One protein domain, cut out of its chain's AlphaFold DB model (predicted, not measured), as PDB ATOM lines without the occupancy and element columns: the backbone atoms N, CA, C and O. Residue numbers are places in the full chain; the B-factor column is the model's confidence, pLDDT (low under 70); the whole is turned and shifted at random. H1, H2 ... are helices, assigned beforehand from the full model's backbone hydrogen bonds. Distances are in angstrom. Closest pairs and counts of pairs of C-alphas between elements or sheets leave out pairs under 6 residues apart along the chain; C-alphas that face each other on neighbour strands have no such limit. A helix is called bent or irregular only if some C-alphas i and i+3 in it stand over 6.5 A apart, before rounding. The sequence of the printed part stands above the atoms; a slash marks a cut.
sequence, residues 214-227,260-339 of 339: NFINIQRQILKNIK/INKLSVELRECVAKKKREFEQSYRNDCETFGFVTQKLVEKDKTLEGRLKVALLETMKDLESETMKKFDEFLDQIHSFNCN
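AT A GLANCE: This is residues 214 to 227 and 260 to 339 of the 339 residues of the protein "Hypothetical protein" of Meloidogyne enterolobii (UniProt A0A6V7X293). Picture a long helical hairpin, H2 and H3 side by side and running opposite ways, with a third, much shorter helix, H1, packed along part of its length and touching both. Together the three make a slender bundle whose long axis is that of the hairpin. The printed part has 94 residues with three named helices, in the order H1, H2, H3, and no named strand; the class is all helix. The whole is loose, with a radius of gyration of the C-alphas of 17.2 A, and is a rod spanning 58 by 17 by 15 A.

IN THESE COORDINATES: Begin with the longest helix, H3, residues 301 to 336: find C-alpha 301 at (157.281, 143.899, 178.089) and go 52.5 A to C-alpha 336 at (164.223, 93.414, 165.585). H3 is irregular, with C-alphas 302 and 305 7.4 A apart, and it has a kink of 33 degrees near residue 308. H2, residues 265 to 297, runs 47.7 A from its first to its last C-alpha. Look for H1 at residues 214 to 225, starting from C-alpha 214 at (155.900, 120.432, 160.523); its first and last C-alphas are 16.9 A apart.

HOW THE PARTS SIT: Start from H3 and look across to H2: the two touch and form a helical hairpin, running opposite ways at a shallow tilt of 15 degrees. Their closest C-alphas, those of Val 297 and Glu 304, are 5.6 A apart. H1 touches H2, which meets it with residues 279 to 290 alone; the closest C-alphas are those of Ile 222 and Gly 290, 5.9 A apart. H1 and H2 run the same way at a shallow tilt of 19 degrees. H1 also touches H3, which meets it with residues 308 to 319 alone; the closest C-alphas are those of Phe 215 and Glu 319, 7.0 A apart. H1 and H3 run opposite ways at a shallow tilt of 19 degrees. In H1 and H2 every O i to N i+4 pair is within hydrogen-bond range; in H3, 30 of 32 are.

THE WHOLE: For the full length, find the two C-alphas farthest apart, those of Thr 302 and Asn 339, at 58.3 A. Asn 339 is the chain's last residue. Residues 228 to 259 are not printed, and across this cut C-alphas 227 and 260 stand 39.4 A apart; the link from H1 to H2 runs across it. The link from H2 to H3 is tight, with 3 residues. The mean pLDDT of the printed part is 85.6; look for values under 70 at residues 214, 225, 227, 338 and 339.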
ATOM      1  N   ASN A 214     157.001 120.031 159.627       64.75
ATOM      2  CA  ASN A 214     155.900 120.432 160.523       64.75
ATOM      3  C   ASN A 214     156.412 121.273 161.718       64.75
ATOM      4  O   ASN A 214     155.837 122.311 162.048       64.75
ATOM      5  N   PHE A 215     157.564 120.898 162.290       74.44
ATOM      6  CA  PHE A 215     158.256 121.572 163.402       74.44
ATOM      7  C   PHE A 215     158.504 123.072 163.155       74.44
ATOM      8  O   PHE A 215     158.125 123.910 163.976       74.44
ATOM      9  N   ILE A 216     159.028 123.435 161.980       76.75
ATOM     10  CA  ILE A 216     159.306 124.832 161.590       76.75
ATOM     11  C   ILE A 216     158.001 125.625 161.352       76.75
ATOM     12  O   ILE A 216     157.978 126.857 161.439       76.75
ATOM     13  N   ASN A 217     156.890 124.954 161.027       77.00
ATOM     14  CA  ASN A 217     155.573 125.592 160.930       77.00
ATOM     15  C   ASN A 217     154.995 125.863 162.332       77.00
ATOM     16  O   ASN A 217     154.592 126.989 162.611       77.00
ATOM     17  N   ILE A 218     155.069 124.881 163.239       78.44
ATOM     18  CA  ILE A 218     154.674 124.994 164.657       78.44
ATOM     19  C   ILE A 218     155.412 126.159 165.338       78.44
ATOM     20  O   ILE A 218     154.773 127.062 165.880       78.44
ATOM     21  N   GLN A 219     156.746 126.210 165.219       80.12
ATOM     22  CA  GLN A 219     157.574 127.314 165.730       80.12
ATOM     23  C   GLN A 219     157.089 128.674 165.202       80.12
ATOM     24  O   GLN A 219     156.854 129.604 165.974       80.12
ATOM     25  N   ARG A 220     156.872 128.794 163.882       80.94
ATOM     26  CA  ARG A 220     156.397 130.040 163.255       80.94
ATOM     27  C   ARG A 220     154.985 130.437 163.686       80.94
ATOM     28  O   ARG A 220     154.728 131.632 163.805       80.94
ATOM     29  N   GLN A 221     154.073 129.492 163.907       78.81
ATOM     30  CA  GLN A 221     152.714 129.789 164.374       78.81
ATOM     31  C   GLN A 221     152.729 130.327 165.808       78.81
ATOM     32  O   GLN A 221     152.154 131.380 166.081       78.81
ATOM     33  N   ILE A 222     153.466 129.675 166.707       79.94
ATOM     34  CA  ILE A 222     153.525 130.068 168.120       79.94
ATOM     35  C   ILE A 222     154.256 131.408 168.288       79.94
ATOM     36  O   ILE A 222     153.766 132.292 168.993       79.94
ATOM     37  N   LEU A 223     155.365 131.629 167.572       80.00
ATOM     38  CA  LEU A 223     156.090 132.908 167.602       80.00
ATOM     39  C   LEU A 223     155.264 134.083 167.041       80.00
ATOM     40  O   LEU A 223     155.389 135.199 167.547       80.00
ATOM     41  N   LYS A 224     154.377 133.850 166.058       77.81
ATOM     42  CA  LYS A 224     153.413 134.860 165.569       77.81
ATOM     43  C   LYS A 224     152.364 135.239 166.621       77.81
ATOM     44  O   LYS A 224     151.944 136.396 166.668       77.81
ATOM     45  N   ASN A 225     151.944 134.287 167.454       67.50
ATOM     46  CA  ASN A 225     150.897 134.498 168.458       67.50
ATOM     47  C   ASN A 225     151.374 135.341 169.656       67.50
ATOM     48  O   ASN A 225     150.568 136.051 170.261       67.50
ATOM     49  N   ILE A 226     152.684 135.371 169.937       70.50
ATOM     50  CA  ILE A 226     153.323 136.256 170.934       70.50
ATOM     51  C   ILE A 226     153.449 137.675 170.334       70.50
ATOM     52  O   ILE A 226     154.536 138.163 169.998       70.50
ATOM     53  N   LYS A 227     152.283 138.294 170.109       57.72
ATOM     54  CA  LYS A 227     152.065 139.407 169.175       57.72
ATOM     55  C   LYS A 227     152.984 140.609 169.391       57.72
ATOM     56  O   LYS A 227     152.917 141.291 170.411       57.72
ATOM     57  N   ILE A 260     162.930 103.459 156.906       87.50
ATOM     58  CA  ILE A 260     161.479 103.219 156.825       87.50
ATOM     59  C   ILE A 260     161.096 102.391 155.585       87.50
ATOM     60  O   ILE A 260     160.259 101.495 155.677       87.50
ATOM     61  N   ASN A 261     161.752 102.607 154.442       86.62
ATOM     62  CA  ASN A 261     161.501 101.858 153.207       86.62
ATOM     63  C   ASN A 261     161.958 100.385 153.239       86.62
ATOM     64  O   ASN A 261     161.484  99.597 152.421       86.62
ATOM     65  N   LYS A 262     162.819  99.984 154.185       86.31
ATOM     66  CA  LYS A 262     163.227  98.581 154.415       86.31
ATOM     67  C   LYS A 262     162.286  97.812 155.355       86.31
ATOM     68  O   LYS A 262     162.541  96.644 155.641       86.31
ATOM     69  N   LEU A 263     161.228  98.447 155.862       86.44
ATOM     70  CA  LEU A 263     160.251  97.829 156.763       86.44
ATOM     71  C   LEU A 263     159.056  97.224 155.999       86.44
ATOM     72  O   LEU A 263     158.762  97.590 154.854       86.44
ATOM     73  N   SER A 264     158.325  96.308 156.643       86.31
ATOM     74  CA  SER A 264     157.044  95.804 156.121       86.31
ATOM     75  C   SER A 264     156.001  96.932 156.006       86.31
ATOM     76  O   SER A 264     156.238  98.068 156.427       86.31
ATOM     77  N   VAL A 265     154.849  96.660 155.388       85.25
ATOM     78  CA  VAL A 265     153.759  97.653 155.293       85.25
ATOM     79  C   VAL A 265     153.214  97.973 156.692       85.25
ATOM     80  O   VAL A 265     153.208  99.130 157.098       85.25
ATOM     81  N   GLU A 266     152.905  96.938 157.474       83.25
ATOM     82  CA  GLU A 266     152.426  97.022 158.864       83.25
ATOM     83  C   GLU A 266     153.380  97.827 159.769       83.25
ATOM     84  O   GLU A 266     152.961  98.708 160.523       83.25
ATOM     85  N   LEU A 267     154.693  97.588 159.659       86.12
ATOM     86  CA  LEU A 267     155.691  98.325 160.439       86.12
ATOM     87  C   LEU A 267     155.819  99.790 159.993       86.12
ATOM     88  O   LEU A 267     156.081 100.652 160.831       86.12
ATOM     89  N   ARG A 268     155.587 100.108 158.712       86.75
ATOM     90  CA  ARG A 268     155.523 101.504 158.240       86.75
ATOM     91  C   ARG A 268     154.301 102.238 158.784       86.75
ATOM     92  O   ARG A 268     154.426 103.406 159.148       86.75
ATOM     93  N   GLU A 269     153.160 101.567 158.915       86.25
ATOM     94  CA  GLU A 269     151.968 102.131 159.561       86.25
ATOM     95  C   GLU A 269     152.199 102.376 161.062       86.25
ATOM     96  O   GLU A 269     151.909 103.468 161.558       86.25
ATOM     97  N   CYS A 270     152.821 101.421 161.766       86.75
ATOM     98  CA  CYS A 270     153.243 101.585 163.162       86.75
ATOM     99  C   CYS A 270     154.195 102.785 163.339       86.75
ATOM    100  O   CYS A 270     153.981 103.639 164.205       86.75
ATOM    101  N   VAL A 271     155.207 102.912 162.470       89.69
ATOM    102  CA  VAL A 271     156.133 104.056 162.469       89.69
ATOM    103  C   VAL A 271     155.411 105.373 162.177       89.69
ATOM    104  O   VAL A 271     155.674 106.367 162.853       89.69
ATOM    105  N   ALA A 272     154.478 105.398 161.222       88.56
ATOM    106  CA  ALA A 272     153.692 106.589 160.906       88.56
ATOM    107  C   ALA A 272     152.787 107.016 162.075       88.56
ATOM    108  O   ALA A 272     152.663 108.215 162.336       88.56
ATOM    109  N   LYS A 273     152.203 106.067 162.822       88.88
ATOM    110  CA  LYS A 273     151.482 106.351 164.073       88.88
ATOM    111  C   LYS A 273     152.422 106.975 165.109       88.88
ATOM    112  O   LYS A 273     152.183 108.107 165.530       88.88
ATOM    113  N   LYS A 274     153.553 106.325 165.414       90.06
ATOM    114  CA  LYS A 274     154.506 106.825 166.419       90.06
ATOM    115  C   LYS A 274     155.103 108.190 166.057       90.06
ATOM    116  O   LYS A 274     155.280 109.034 166.933       90.06
ATOM    117  N   LYS A 275     155.359 108.454 164.768       90.31
ATOM    118  CA  LYS A 275     155.805 109.769 164.272       90.31
ATOM    119  C   LYS A 275     154.794 110.873 164.619       90.31
ATOM    120  O   LYS A 275     155.198 111.929 165.100       90.31
ATOM    121  N   ARG A 276     153.489 110.627 164.423       89.62
ATOM    122  CA  ARG A 276     152.423 111.593 164.762       89.62
ATOM    123  C   ARG A 276     152.354 111.868 166.262       89.62
ATOM    124  O   ARG A 276     152.208 113.022 166.646       89.62
ATOM    125  N   GLU A 277     152.522 110.850 167.104       89.44
ATOM    126  CA  GLU A 277     152.571 111.023 168.563       89.44
ATOM    127  C   GLU A 277     153.751 111.907 169.003       89.44
ATOM    128  O   GLU A 277     153.582 112.810 169.824       89.44
ATOM    129  N   PHE A 278     154.939 111.703 168.417       89.44
ATOM    130  CA  PHE A 278     156.103 112.564 168.652       89.44
ATOM    131  C   PHE A 278     155.862 114.009 168.183       89.44
ATOM    132  O   PHE A 278     156.163 114.947 168.926       89.44
ATOM    133  N   GLU A 279     155.278 114.208 166.995       89.38
ATOM    134  CA  GLU A 279     154.885 115.541 166.514       89.38
ATOM    135  C   GLU A 279     153.852 116.211 167.436       89.38
ATOM    136  O   GLU A 279     153.976 117.403 167.719       89.38
ATOM    137  N   GLN A 280     152.863 115.469 167.947       88.44
ATOM    138  CA  GLN A 280     151.831 116.015 168.830       88.44
ATOM    139  C   GLN A 280     152.370 116.352 170.227       88.44
ATOM    140  O   GLN A 280     152.065 117.421 170.751       88.44
ATOM    141  N   SER A 281     153.228 115.508 170.812       90.00
ATOM    142  CA  SER A 281     153.904 115.835 172.076       90.00
ATOM    143  C   SER A 281     154.715 117.126 171.944       90.00
ATOM    144  O   SER A 281     154.633 117.997 172.808       90.00
ATOM    145  N   TYR A 282     155.449 117.282 170.837       91.44
ATOM    146  CA  TYR A 282     156.220 118.490 170.556       91.44
ATOM    147  C   TYR A 282     155.328 119.736 170.394       91.44
ATOM    148  O   TYR A 282     155.678 120.792 170.925       91.44
ATOM    149  N   ARG A 283     154.164 119.630 169.723       90.50
ATOM    150  CA  ARG A 283     153.161 120.718 169.660       90.50
ATOM    151  C   ARG A 283     152.738 121.154 171.057       90.50
ATOM    152  O   ARG A 283     152.899 122.324 171.390       90.50
ATOM    153  N   ASN A 284     152.271 120.210 171.873       89.69
ATOM    154  CA  ASN A 284     151.736 120.476 173.209       89.69
ATOM    155  C   ASN A 284     152.783 121.150 174.120       89.69
ATOM    156  O   ASN A 284     152.476 122.120 174.819       89.69
ATOM    157  N   ASP A 285     154.038 120.683 174.081       89.94
ATOM    158  CA  ASP A 285     155.160 121.313 174.792       89.94
ATOM    159  C   ASP A 285     155.396 122.750 174.285       89.94
ATOM    160  O   ASP A 285     155.430 123.703 175.067       89.94
ATOM    161  N   CYS A 286     155.509 122.937 172.969       90.56
ATOM    162  CA  CYS A 286     155.778 124.236 172.352       90.56
ATOM    163  C   CYS A 286     154.661 125.264 172.594       90.56
ATOM    164  O   CYS A 286     154.955 126.432 172.856       90.56
ATOM    165  N   GLU A 287     153.394 124.851 172.548       89.19
ATOM    166  CA  GLU A 287     152.232 125.685 172.875       89.19
ATOM    167  C   GLU A 287     152.237 126.085 174.354       89.19
ATOM    168  O   GLU A 287     152.039 127.259 174.675       89.19
ATOM    169  N   THR A 288     152.581 125.152 175.250       90.62
ATOM    170  CA  THR A 288     152.763 125.427 176.682       90.62
ATOM    171  C   THR A 288     153.853 126.481 176.912       90.62
ATOM    172  O   THR A 288     153.625 127.461 177.630       90.62
ATOM    173  N   PHE A 289     155.024 126.344 176.279       89.50
ATOM    174  CA  PHE A 289     156.095 127.343 176.391       89.50
ATOM    175  C   PHE A 289     155.720 128.678 175.735       89.50
ATOM    176  O   PHE A 289     156.054 129.733 176.280       89.50
ATOM    177  N   GLY A 290     154.976 128.663 174.627       89.94
ATOM    178  CA  GLY A 290     154.436 129.860 173.984       89.94
ATOM    179  C   GLY A 290     153.470 130.633 174.884       89.94
ATOM    180  O   GLY A 290     153.640 131.837 175.078       89.94
ATOM    181  N   PHE A 291     152.511 129.939 175.502       88.38
ATOM    182  CA  PHE A 291     151.548 130.523 176.437       88.38
ATOM    183  C   PHE A 291     152.233 131.092 177.685       88.38
ATOM    184  O   PHE A 291     151.987 132.243 178.050       88.38
ATOM    185  N   VAL A 292     153.141 130.335 178.314       88.38
ATOM    186  CA  VAL A 292     153.927 130.828 179.461       88.38
ATOM    187  C   VAL A 292     154.746 132.059 179.065       88.38
ATOM    188  O   VAL A 292     154.737 133.054 179.787       88.38
ATOM    189  N   THR A 293     155.384 132.043 177.893       88.19
ATOM    190  CA  THR A 293     156.144 133.190 177.378       88.19
ATOM    191  C   THR A 293     155.254 134.412 177.166       88.19
ATOM    192  O   THR A 293     155.598 135.503 177.620       88.19
ATOM    193  N   GLN A 294     154.078 134.243 176.557       88.56
ATOM    194  CA  GLN A 294     153.090 135.313 176.415       88.56
ATOM    195  C   GLN A 294     152.678 135.877 177.783       88.56
ATOM    196  O   GLN A 294     152.643 137.094 177.956       88.56
ATOM    197  N   LYS A 295     152.423 135.021 178.783       88.12
ATOM    198  CA  LYS A 295     152.065 135.464 180.139       88.12
ATOM    199  C   LYS A 295     153.206 136.152 180.887       88.12
ATOM    200  O   LYS A 295     152.918 136.965 181.760       88.12
ATOM    201  N   LEU A 296     154.465 135.912 180.523       86.50
ATOM    202  CA  LEU A 296     155.606 136.690 181.017       86.50
ATOM    203  C   LEU A 296     155.696 138.066 180.327       86.50
ATOM    204  O   LEU A 296     155.816 139.069 181.025       86.50
ATOM    205  N   VAL A 297     155.517 138.146 179.000       88.56
ATOM    206  CA  VAL A 297     155.451 139.427 178.251       88.56
ATOM    207  C   VAL A 297     154.275 140.306 178.708       88.56
ATOM    208  O   VAL A 297     154.394 141.529 178.785       88.56
ATOM    209  N   GLU A 298     153.135 139.702 179.058       88.06
ATOM    210  CA  GLU A 298     151.981 140.406 179.639       88.06
ATOM    211  C   GLU A 298     152.281 141.029 181.017       88.06
ATOM    212  O   GLU A 298     151.600 141.979 181.407       88.06
ATOM    213  N   LYS A 299     153.280 140.519 181.756       91.75
ATOM    214  CA  LYS A 299     153.724 141.074 183.048       91.75
ATOM    215  C   LYS A 299     154.830 142.109 182.888       91.75
ATOM    216  O   LYS A 299     154.744 143.160 183.516       91.75
ATOM    217  N   ASP A 300     155.826 141.832 182.050       88.19
ATOM    218  CA  ASP A 300     156.901 142.769 181.732       88.19
ATOM    219  C   ASP A 300     157.289 142.679 180.249       88.19
ATOM    220  O   ASP A 300     157.849 141.693 179.764       88.19
ATOM    221  N   LYS A 301     157.010 143.767 179.526       91.00
ATOM    222  CA  LYS A 301     157.281 143.899 178.089       91.00
ATOM    223  C   LYS A 301     158.761 144.114 177.780       91.00
ATOM    224  O   LYS A 301     159.182 143.830 176.664       91.00
ATOM    225  N   THR A 302     159.569 144.571 178.740       90.25
ATOM    226  CA  THR A 302     161.022 144.735 178.544       90.25
ATOM    227  C   THR A 302     161.725 143.390 178.342       90.25
ATOM    228  O   THR A 302     162.791 143.320 177.730       90.25
ATOM    229  N   LEU A 303     161.097 142.299 178.790       87.38
ATOM    230  CA  LEU A 303     161.605 140.944 178.631       87.38
ATOM    231  C   LEU A 303     161.371 140.371 177.221       87.38
ATOM    232  O   LEU A 303     162.040 139.404 176.869       87.38
ATOM    233  N   GLU A 304     160.476 140.945 176.400       87.62
ATOM    234  CA  GLU A 304     159.973 140.338 175.149       87.62
ATOM    235  C   GLU A 304     161.079 139.838 174.204       87.62
ATOM    236  O   GLU A 304     161.001 138.712 173.713       87.62
ATOM    237  N   GLY A 305     162.133 140.631 173.984       87.19
ATOM    238  CA  GLY A 305     163.251 140.235 173.119       87.19
ATOM    239  C   GLY A 305     164.033 139.035 173.665       87.19
ATOM    240  O   GLY A 305     164.268 138.065 172.947       87.19
ATOM    241  N   ARG A 306     164.378 139.063 174.959       86.19
ATOM    242  CA  ARG A 306     165.121 137.982 175.638       86.19
ATOM    243  C   ARG A 306     164.296 136.698 175.714       86.19
ATOM    244  O   ARG A 306     164.804 135.612 175.450       86.19
ATOM    245  N   LEU A 307     163.005 136.847 176.005       87.12
ATOM    246  CA  LEU A 307     162.019 135.772 176.035       87.12
ATOM    247  C   LEU A 307     161.886 135.062 174.681       87.12
ATOM    248  O   LEU A 307     161.845 133.835 174.644       87.12
ATOM    249  N   LYS A 308     161.853 135.808 173.570       86.56
ATOM    250  CA  LYS A 308     161.732 135.230 172.221       86.56
ATOM    251  C   LYS A 308     162.967 134.434 171.796       86.56
ATOM    252  O   LYS A 308     162.802 133.388 171.173       86.56
ATOM    253  N   VAL A 309     164.172 134.873 172.170       86.56
ATOM    254  CA  VAL A 309     165.412 134.112 171.925       86.56
ATOM    255  C   VAL A 309     165.411 132.807 172.728       86.56
ATOM    256  O   VAL A 309     165.496 131.737 172.132       86.56
ATOM    257  N   ALA A 310     165.189 132.880 174.045       86.38
ATOM    258  CA  ALA A 310     165.165 131.698 174.911       86.38
ATOM    259  C   ALA A 310     164.061 130.689 174.526       86.38
ATOM    260  O   ALA A 310     164.261 129.477 174.627       86.38
ATOM    261  N   LEU A 311     162.905 131.168 174.050       88.44
ATOM    262  CA  LEU A 311     161.840 130.310 173.524       88.44
ATOM    263  C   LEU A 311     162.259 129.608 172.225       88.44
ATOM    264  O   LEU A 311     162.031 128.409 172.090       88.44
ATOM    265  N   LEU A 312     162.886 130.322 171.285       88.12
ATOM    266  CA  LEU A 312     163.364 129.745 170.024       88.12
ATOM    267  C   LEU A 312     164.468 128.698 170.252       88.12
ATOM    268  O   LEU A 312     164.483 127.672 169.578       88.12
ATOM    269  N   GLU A 313     165.370 128.939 171.203       86.94
ATOM    270  CA  GLU A 313     166.385 127.970 171.634       86.94
ATOM    271  C   GLU A 313     165.729 126.736 172.268       86.94
ATOM    272  O   GLU A 313     165.977 125.616 171.825       86.94
ATOM    273  N   THR A 314     164.787 126.936 173.199       88.62
ATOM    274  CA  THR A 314     164.002 125.847 173.813       88.62
ATOM    275  C   THR A 314     163.282 124.995 172.760       88.62
ATOM    276  O   THR A 314     163.303 123.770 172.839       88.62
ATOM    277  N   MET A 315     162.666 125.612 171.747       89.44
ATOM    278  CA  MET A 315     161.977 124.886 170.672       89.44
ATOM    279  C   MET A 315     162.937 124.052 169.810       89.44
ATOM    280  O   MET A 315     162.589 122.934 169.439       89.44
ATOM    281  N   LYS A 316     164.151 124.544 169.534       88.81
ATOM    282  CA  LYS A 316     165.184 123.784 168.802       88.81
ATOM    283  C   LYS A 316     165.714 122.600 169.615       88.81
ATOM    284  O   LYS A 316     165.903 121.519 169.062       88.81
ATOM    285  N   ASP A 317     165.906 122.778 170.920       89.00
ATOM    286  CA  ASP A 317     166.302 121.690 171.821       89.00
ATOM    287  C   ASP A 317     165.220 120.598 171.889       89.00
ATOM    288  O   ASP A 317     165.537 119.410 171.819       89.00
ATOM    289  N   LEU A 318     163.939 120.983 171.958       90.25
ATOM    290  CA  LEU A 318     162.799 120.057 171.934       90.25
ATOM    291  C   LEU A 318     162.643 119.344 170.585       90.25
ATOM    292  O   LEU A 318     162.299 118.162 170.565       90.25
ATOM    293  N   GLU A 319     162.911 120.027 169.469       91.38
ATOM    294  CA  GLU A 319     162.928 119.436 168.125       91.38
ATOM    295  C   GLU A 319     164.032 118.371 168.045       91.38
ATOM    296  O   GLU A 319     163.762 117.228 167.681       91.38
ATOM    297  N   SER A 320     165.242 118.696 168.512       89.81
ATOM    298  CA  SER A 320     166.377 117.767 168.584       89.81
ATOM    299  C   SER A 320     166.115 116.566 169.512       89.81
ATOM    300  O   SER A 320     166.338 115.421 169.116       89.81
ATOM    301  N   GLU A 321     165.568 116.782 170.718       90.88
ATOM    302  CA  GLU A 321     165.216 115.696 171.650       90.88
ATOM    303  C   GLU A 321     164.113 114.790 171.068       90.88
ATOM    304  O   GLU A 321     164.145 113.572 171.253       90.88
ATOM    305  N   THR A 322     163.152 115.364 170.337       91.81
ATOM    306  CA  THR A 322     162.061 114.625 169.679       91.81
ATOM    307  C   THR A 322     162.562 113.801 168.494       91.81
ATOM    308  O   THR A 322     162.250 112.612 168.410       91.81
ATOM    309  N   MET A 323     163.383 114.380 167.611       90.88
ATOM    310  CA  MET A 323     163.981 113.648 166.485       90.88
ATOM    311  C   MET A 323     164.886 112.513 166.970       90.88
ATOM    312  O   MET A 323     164.745 111.391 166.490       90.88
ATOM    313  N   LYS A 324     165.713 112.746 167.999       92.31
ATOM    314  CA  LYS A 324     166.578 111.708 168.581       92.31
ATOM    315  C   LYS A 324     165.793 110.512 169.132       92.31
ATOM    316  O   LYS A 324     166.197 109.377 168.910       92.31
ATOM    317  N   LYS A 325     164.661 110.738 169.813       91.88
ATOM    318  CA  LYS A 325     163.785 109.647 170.292       91.88
ATOM    319  C   LYS A 325     163.140 108.869 169.143       91.88
ATOM    320  O   LYS A 325     162.950 107.663 169.260       91.88
ATOM    321  N   PHE A 326     162.798 109.550 168.048       92.44
ATOM    322  CA  PHE A 326     162.268 108.897 166.853       92.44
ATOM    323  C   PHE A 326     163.342 108.049 166.153       92.44
ATOM    324  O   PHE A 326     163.059 106.918 165.770       92.44
ATOM    325  N   ASP A 327     164.588 108.526 166.079       91.75
ATOM    326  CA  ASP A 327     165.722 107.748 165.564       91.75
ATOM    327  C   ASP A 327     166.026 106.517 166.430       91.75
ATOM    328  O   ASP A 327     166.153 105.413 165.901       91.75
ATOM    329  N   GLU A 328     166.042 106.672 167.759       92.00
ATOM    330  CA  GLU A 328     166.182 105.563 168.715       92.00
ATOM    331  C   GLU A 328     165.056 104.523 168.581       92.00
ATOM    332  O   GLU A 328     165.278 103.332 168.810       92.00
ATOM    333  N   PHE A 329     163.845 104.945 168.211       91.00
ATOM    334  CA  PHE A 329     162.703 104.067 167.944       91.00
ATOM    335  C   PHE A 329     162.819 103.350 166.584       91.00
ATOM    336  O   PHE A 329     162.572 102.144 166.510       91.00
ATOM    337  N   LEU A 330     163.270 104.040 165.531       90.94
ATOM    338  CA  LEU A 330     163.577 103.413 164.239       90.94
ATOM    339  C   LEU A 330     164.690 102.364 164.381       90.94
ATOM    340  O   LEU A 330     164.539 101.248 163.886       90.94
ATOM    341  N   ASP A 331     165.781 102.684 165.082       90.56
ATOM    342  CA  ASP A 331     166.898 101.753 165.296       90.56
ATOM    343  C   ASP A 331     166.477 100.514 166.098       90.56
ATOM    344  O   ASP A 331     166.922  99.406 165.792       90.56
ATOM    345  N   GLN A 332     165.552 100.659 167.055       89.25
ATOM    346  CA  GLN A 332     164.927  99.515 167.719       89.25
ATOM    347  C   GLN A 332     164.195  98.623 166.711       89.25
ATOM    348  O   GLN A 332     164.544  97.448 166.602       89.25
ATOM    349  N   ILE A 333     163.248  99.157 165.929       88.38
ATOM    350  CA  ILE A 333     162.483  98.362 164.949       88.38
ATOM    351  C   ILE A 333     163.415  97.674 163.938       88.38
ATOM    352  O   ILE A 333     163.254  96.482 163.673       88.38
ATOM    353  N   HIS A 334     164.443  98.365 163.438       83.94
ATOM    354  CA  HIS A 334     165.439  97.753 162.554       83.94
ATOM    355  C   HIS A 334     166.234  96.632 163.220       83.94
ATOM    356  O   HIS A 334     166.468  95.605 162.587       83.94
ATOM    357  N   SER A 335     166.598  96.775 164.497       84.44
ATOM    358  CA  SER A 335     167.304  95.719 165.228       84.44
ATOM    359  C   SER A 335     166.460  94.448 165.406       84.44
ATOM    360  O   SER A 335     167.011  93.350 165.395       84.44
ATOM    361  N   PHE A 336     165.129  94.567 165.495       78.00
ATOM    362  CA  PHE A 336     164.223  93.414 165.585       78.00
ATOM    363  C   PHE A 336     163.842  92.813 164.225       78.00
ATOM    364  O   PHE A 336     163.495  91.641 164.179       78.00
ATOM    365  N   ASN A 337     163.952  93.568 163.126       70.38
ATOM    366  CA  ASN A 337     163.623  93.109 161.768       70.38
ATOM    367  C   ASN A 337     164.843  92.572 160.978       70.38
ATOM    368  O   ASN A 337     164.749  92.322 159.777       70.38
ATOM    369  N   CYS A 338     166.010  92.445 161.619       58.09
ATOM    370  CA  CYS A 338     167.256  91.946 161.014       58.09
ATOM    371  C   CYS A 338     167.897  90.776 161.796       58.09
ATOM    372  O   CYS A 338     169.088  90.516 161.628       58.09
ATOM    373  N   ASN A 339     167.114  90.090 162.639       45.75
ATOM    374  CA  ASN A 339     167.464  88.848 163.345       45.75
ATOM    375  C   ASN A 339     166.446  87.746 163.018       45.75
ATOM    376  O   ASN A 339     166.860  86.567 163.025       45.75
TER     377      ASN A 339